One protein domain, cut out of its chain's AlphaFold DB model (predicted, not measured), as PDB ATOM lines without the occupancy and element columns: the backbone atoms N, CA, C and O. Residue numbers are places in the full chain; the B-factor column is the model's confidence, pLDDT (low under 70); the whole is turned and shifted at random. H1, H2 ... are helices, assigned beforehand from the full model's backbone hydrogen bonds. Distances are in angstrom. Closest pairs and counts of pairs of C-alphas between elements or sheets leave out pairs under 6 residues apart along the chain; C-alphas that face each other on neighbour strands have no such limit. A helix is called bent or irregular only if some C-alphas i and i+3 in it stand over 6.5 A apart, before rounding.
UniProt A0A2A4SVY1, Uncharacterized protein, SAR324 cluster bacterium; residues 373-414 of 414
ATOM      1  N   SER A 373     -22.774  13.350  19.450       85.25
ATOM      2  CA  SER A 373     -21.884  14.508  19.566       85.25
ATOM      3  C   SER A 373     -20.496  14.249  18.973       85.25
ATOM      4  O   SER A 373     -19.898  15.171  18.427       85.25
ATOM      5  N   LYS A 374     -19.972  13.019  19.059       86.94
ATOM      6  CA  LYS A 374     -18.725  12.633  18.379       86.94
ATOM      7  C   LYS A 374     -18.933  12.590  16.864       86.94
ATOM      8  O   LYS A 374     -18.129  13.180  16.147       86.94
ATOM      9  N   LEU A 375     -20.038  11.994  16.397       87.56
ATOM     10  CA  LEU A 375     -20.419  11.993  14.978       87.56
ATOM     11  C   LEU A 375     -20.439  13.415  14.405       87.56
ATOM     12  O   LEU A 375     -19.746  13.693  13.434       87.56
ATOM     13  N   CYS A 376     -21.167  14.331  15.043       86.94
ATOM     14  CA  CYS A 376     -21.322  15.694  14.539       86.94
ATOM     15  C   CYS A 376     -20.058  16.552  14.639       86.94
ATOM     16  O   CYS A 376     -19.928  17.523  13.899       86.94
ATOM     17  N   LYS A 377     -19.106  16.198  15.511       86.88
ATOM     18  CA  LYS A 377     -17.777  16.827  15.522       86.88
ATOM     19  C   LYS A 377     -16.926  16.393  14.332       86.88
ATOM     20  O   LYS A 377     -16.175  17.206  13.808       86.88
ATOM     21  N   LEU A 378     -17.026  15.127  13.933       86.44
ATOM     22  CA  LEU A 378     -16.207  14.555  12.865       86.44
ATOM     23  C   LEU A 378     -16.806  14.774  11.476       86.44
ATOM     24  O   LEU A 378     -16.064  14.996  10.525       86.44
ATOM     25  N   VAL A 379     -18.135  14.749  11.354       87.62
ATOM     26  CA  VAL A 379     -18.837  14.940  10.078       87.62
ATOM     27  C   VAL A 379     -19.991  15.940  10.244       87.62
ATOM     28  O   VAL A 379     -21.166  15.564  10.219       87.62
ATOM     29  N   PRO A 380     -19.685  17.241  10.421       84.25
ATOM     30  CA  PRO A 380     -20.690  18.259  10.732       84.25
ATOM     31  C   PRO A 380     -21.704  18.488   9.603       84.25
ATOM     32  O   PRO A 380     -22.785  19.012   9.853       84.25
ATOM     33  N   SER A 381     -21.383  18.102   8.366       84.62
ATOM     34  CA  SER A 381     -22.229  18.308   7.185       84.62
ATOM     35  C   SER A 381     -23.393  17.319   7.051       84.62
ATOM     36  O   SER A 381     -24.251  17.521   6.194       84.62
ATOM     37  N   ILE A 382     -23.467  16.262   7.870       83.06
ATOM     38  CA  ILE A 382     -24.574  15.296   7.797       83.06
ATOM     39  C   ILE A 382     -25.870  15.954   8.292       83.06
ATOM     40  O   ILE A 382     -25.868  16.694   9.275       83.06
ATOM     41  N   SER A 383     -26.991  15.648   7.632       81.12
ATOM     42  CA  SER A 383     -28.322  16.203   7.927       81.12
ATOM     43  C   SER A 383     -28.714  16.111   9.405       81.12
ATOM     44  O   SER A 383     -29.210  17.083   9.965       81.12
ATOM     45  N   ILE A 384     -28.431  14.986  10.071       77.25
ATOM     46  CA  ILE A 384     -28.745  14.776  11.498       77.25
ATOM     47  C   ILE A 384     -27.998  15.731  12.445       77.25
ATOM     48  O   ILE A 384     -28.425  15.937  13.578       77.25
ATOM     49  N   CYS A 385     -26.899  16.325  11.978       80.75
ATOM     50  CA  CYS A 385     -26.082  17.276  12.722       80.75
ATOM     51  C   CYS A 385     -26.458  18.739  12.449       80.75
ATOM     52  O   CYS A 385     -25.906  19.634  13.088       80.75
ATOM     53  N   GLN A 386     -27.395  18.993  11.526       78.12
ATOM     54  CA  GLN A 386     -27.865  20.341  11.212       78.12
ATOM     55  C   GLN A 386     -28.832  20.866  12.291       78.12
ATOM     56  O   GLN A 386     -29.561  20.073  12.899       78.12
ATOM     57  N   PRO A 387     -28.880  22.193  12.528       67.25
ATOM     58  CA  PRO A 387     -29.640  22.797  13.626       67.25
ATOM     59  C   PRO A 387     -31.110  22.357  13.692       67.25
ATOM     60  O   PRO A 387     -31.591  22.021  14.775       67.25
ATOM     61  N   ASP A 388     -31.771  22.242  12.536       62.38
ATOM     62  CA  ASP A 388     -33.200  21.915  12.403       62.38
ATOM     63  C   ASP A 388     -33.547  20.466  12.798       62.38
ATOM     64  O   ASP A 388     -34.697  20.150  13.104       62.38
ATOM     65  N   HIS A 389     -32.552  19.573  12.836       57.00
ATOM     66  CA  HIS A 389     -32.693  18.184  13.289       57.00
ATOM     67  C   HIS A 389     -32.023  17.927  14.646       57.00
ATOM     68  O   HIS A 389     -32.416  17.002  15.361       57.00
ATOM     69  N   SER A 390     -31.074  18.779  15.048       54.00
ATOM     70  CA  SER A 390     -30.324  18.650  16.302       54.00
ATOM     71  C   SER A 390     -31.199  18.742  17.563       54.00
ATOM     72  O   SER A 390     -30.889  18.110  18.572       54.00
ATOM     73  N   ALA A 391     -32.330  19.459  17.504       54.19
ATOM     74  CA  ALA A 391     -33.251  19.617  18.633       54.19
ATOM     75  C   ALA A 391     -33.955  18.306  19.046       54.19
ATOM     76  O   ALA A 391     -34.321  18.145  20.211       54.19
ATOM     77  N   ASN A 392     -34.109  17.348  18.118       53.31
ATOM     78  CA  ASN A 392     -34.797  16.074  18.367       53.31
ATOM     79  C   ASN A 392     -33.859  14.957  18.857       53.31
ATOM     80  O   ASN A 392     -34.301  14.009  19.515       53.31
ATOM     81  N   PHE A 393     -32.555  15.074  18.602       59.03
ATOM     82  CA  PHE A 393     -31.556  14.103  19.039       59.03
ATOM     83  C   PHE A 393     -30.798  14.664  20.238       59.03
ATOM     84  O   PHE A 393     -29.804  15.367  20.087       59.03
ATOM     85  N   LYS A 394     -31.294  14.355  21.447       57.47
ATOM     86  CA  LYS A 394     -30.658  14.735  22.719       57.47
ATOM     87  C   LYS A 394     -29.147  14.491  22.636       57.47
ATOM     88  O   LYS A 394     -28.714  13.338  22.569       57.47
ATOM     89  N   ALA A 395     -28.372  15.574  22.634       58.91
ATOM     90  CA  ALA A 395     -26.919  15.530  22.705       58.91
ATOM     91  C   ALA A 395     -26.516  14.621  23.879       58.91
ATOM     92  O   ALA A 395     -26.868  14.896  25.024       58.91
ATOM     93  N   GLY A 396     -25.873  13.492  23.577       67.44
ATOM     94  CA  GLY A 396     -25.521  12.464  24.562       67.44
ATOM     95  C   GLY A 396     -25.992  11.050  24.225       67.44
ATOM     96  O   GLY A 396     -25.438  10.108  24.778       67.44
ATOM     97  N   ARG A 397     -26.944  10.877  23.298       80.94
ATOM     98  CA  ARG A 397     -27.310   9.538  22.806       80.94
ATOM     99  C   ARG A 397     -26.241   8.933  21.912       80.94
ATOM    100  O   ARG A 397     -25.534   9.661  21.212       80.94
ATOM    101  N   THR A 398     -26.173   7.611  21.906       84.31
ATOM    102  CA  THR A 398     -25.367   6.821  20.973       84.31
ATOM    103  C   THR A 398     -26.098   6.595  19.649       84.31
ATOM    104  O   THR A 398     -27.326   6.716  19.579       84.31
ATOM    105  N   GLY A 399     -25.365   6.241  18.591       81.88
ATOM    106  CA  GLY A 399     -25.967   5.852  17.309       81.88
ATOM    107  C   GLY A 399     -26.969   4.697  17.448       81.88
ATOM    108  O   GLY A 399     -28.057   4.750  16.876       81.88
ATOM    109  N   ASN A 400     -26.658   3.700  18.279       82.81
ATOM    110  CA  ASN A 400     -27.540   2.566  18.566       82.81
ATOM    111  C   ASN A 400     -28.867   2.986  19.211       82.81
ATOM    112  O   ASN A 400     -29.929   2.503  18.816       82.81
ATOM    113  N   GLU A 401     -28.838   3.908  20.176       82.56
ATOM    114  CA  GLU A 401     -30.062   4.418  20.806       82.56
ATOM    115  C   GLU A 401     -30.937   5.187  19.814       82.56
ATOM    116  O   GLU A 401     -32.161   5.069  19.846       82.56
ATOM    117  N   VAL A 402     -30.316   5.951  18.913       80.12
ATOM    118  CA  VAL A 402     -31.027   6.680  17.854       80.12
ATOM    119  C   VAL A 402     -31.711   5.720  16.881       80.12
ATOM    120  O   VAL A 402     -32.891   5.893  16.580       80.12
ATOM    121  N   LEU A 403     -31.005   4.681  16.428       80.38
ATOM    122  CA  LEU A 403     -31.562   3.681  15.515       80.38
ATOM    123  C   LEU A 403     -32.707   2.891  16.155       80.38
ATOM    124  O   LEU A 403     -33.746   2.700  15.525       80.38
ATOM    125  N   LYS A 404     -32.553   2.488  17.422       80.31
ATOM    126  CA  LYS A 404     -33.594   1.759  18.152       80.31
ATOM    127  C   LYS A 404     -34.887   2.566  18.256       80.31
ATOM    128  O   LYS A 404     -35.958   2.039  17.989       80.31
ATOM    129  N   MET A 405     -34.788   3.856  18.566       74.00
ATOM    130  CA  MET A 405     -35.967   4.719  18.660       74.00
ATOM    131  C   MET A 405     -36.692   4.902  17.328       74.00
ATOM    132  O   MET A 405     -37.917   4.958  17.319       74.00
ATOM    133  N   ASN A 406     -35.961   4.986  16.215       66.06
ATOM    134  CA  ASN A 406     -36.588   5.057  14.897       66.06
ATOM    135  C   ASN A 406     -37.329   3.756  14.556       66.06
ATOM    136  O   ASN A 406     -38.430   3.817  14.016       66.06
ATOM    137  N   ASN A 407     -36.778   2.596  14.920       67.75
ATOM    138  CA  ASN A 407     -37.469   1.319  14.740       67.75
ATOM    139  C   ASN A 407     -38.718   1.210  15.628       67.75
ATOM    140  O   ASN A 407     -39.775   0.838  15.128       67.75
ATOM    141  N   ASP A 408     -38.637   1.624  16.896       65.50
ATOM    142  CA  ASP A 408     -39.786   1.632  17.815       65.50
ATOM    143  C   ASP A 408     -40.917   2.570  17.341       65.50
ATOM    144  O   ASP A 408     -42.078   2.378  17.703       65.50
ATOM    145  N   LEU A 409     -40.598   3.613  16.563       57.94
ATOM    146  CA  LEU A 409     -41.589   4.488  15.924       57.94
ATOM    147  C   LEU A 409     -42.220   3.816  14.695       57.94
ATOM    148  O   LEU A 409     -43.438   3.823  14.565       57.94
ATOM    149  N   LEU A 410     -41.417   3.162  13.851       54.31
ATOM    150  CA  LEU A 410     -41.897   2.430  12.670       54.31
ATOM    151  C   LEU A 410     -42.756   1.203  13.019       54.31
ATOM    152  O   LEU A 410     -43.625   0.827  12.236       54.31
ATOM    153  N   GLU A 411     -42.517   0.565  14.167       55.62
ATOM    154  CA  GLU A 411     -43.344  -0.544  14.661       55.62
ATOM    155  C   GLU A 411     -44.651  -0.081  15.314       55.62
ATOM    156  O   GLU A 411     -45.592  -0.862  15.373       55.62
ATOM    157  N   LYS A 412     -44.739   1.173  15.778       54.94
ATOM    158  CA  LYS A 412     -45.984   1.752  16.316       54.94
ATOM    159  C   LYS A 412     -46.935   2.270  15.238       54.94
ATOM    160  O   LYS A 412     -48.118   2.432  15.521       54.94
ATOM    161  N   ASP A 413     -46.414   2.524  14.039       48.72
ATOM    162  CA  ASP A 413     -47.185   2.941  12.862       48.72
ATOM    163  C   ASP A 413     -47.673   1.746  12.006       48.72
ATOM    164  O   ASP A 413     -48.275   1.944  10.947       48.72
ATOM    165  N   LYS A 414     -47.428   0.506  12.458       46.22
ATOM    166  CA  LYS A 414     -48.013  -0.740  11.934       46.22
ATOM    167  C   LYS A 414     -49.048  -1.282  12.908       46.22
ATOM    168  O   LYS A 414     -50.039  -1.863  12.410       46.22
TER     169      LYS A 414
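What this domain is: This is residues 373 to 414 of the 414 residues of an uncharacterized protein of SAR324 cluster bacterium (UniProt A0A2A4SVY1). A longer helix, H3, makes an arm that sticks out with residues 403 to 412 from a small, loose head, in which the chain loops through two short helices, H1 and H2. The three helices do not pack on each other, and the arm makes much of the length of this elongated shape. The printed part has 42 residues, with three named helices in the order H1, H2, H3 and no named strand, and its class is all helix. The whole is only just loose, close to compact, with a radius of gyration of the C-alphas of 11.4 A, and the C-alphas span 34 by 19 by 14 A along their three main axes.

How they stand to each other: Begin with H3, residues 399 to 412, the longest helix by residues. Look back along the chain to H2, residues 387 to 390, and you find it apart from H3, with no C-alpha of the one within 8 A of the other. Go back further to H1, residues 373 to 378; it is apart from H3 and also apart from H2. H1 touches no helix, H2 touches no helix, and H3 touches no helix. Along H3, residues 403 to 412 stand free, as do residues 413 and 414 after it. Residues 378 to 383, of which 378 belongs to H1, stand free as well. Read the backbone N and O atoms of H1 and H3, and each O i to N i+4 pair inside them is within hydrogen-bond range. H2 is too short for such a pair, but its one O i to N i+3 pair is within range.

Where its parts are: Find C-alpha 399 at (-25.967, 5.852, 17.309); from there H3 runs 20.5 A to C-alpha 412 at (-45.984, 1.752, 16.316), with x falling along the way. H1 begins at C-alpha 373, at (-21.884, 14.508, 19.566), and covers 8.8 A to C-alpha 378. Between these two look for H2, which runs 5.0 A from Pro 387 to C-alpha 390 at (-30.324, 18.650, 16.302). No helix here is bent or irregular.

The domain as a whole: The two C-alphas farthest apart are those of Leu 378 and Lys 414, at 35.3 A, while the first and last printed C-alphas, of Ser 373 and Lys 414, are 31.2 A apart. The printed part has no cut, and Lys 414 is the chain's last residue. Neither link is long: H1 to H2 and H2 to H3 are both short links of 8 residues. Check the B-factor column for the model's confidence: the mean pLDDT of the printed part is 71.7, and it is under 70 at residues 387 to 396 and 406 to 414.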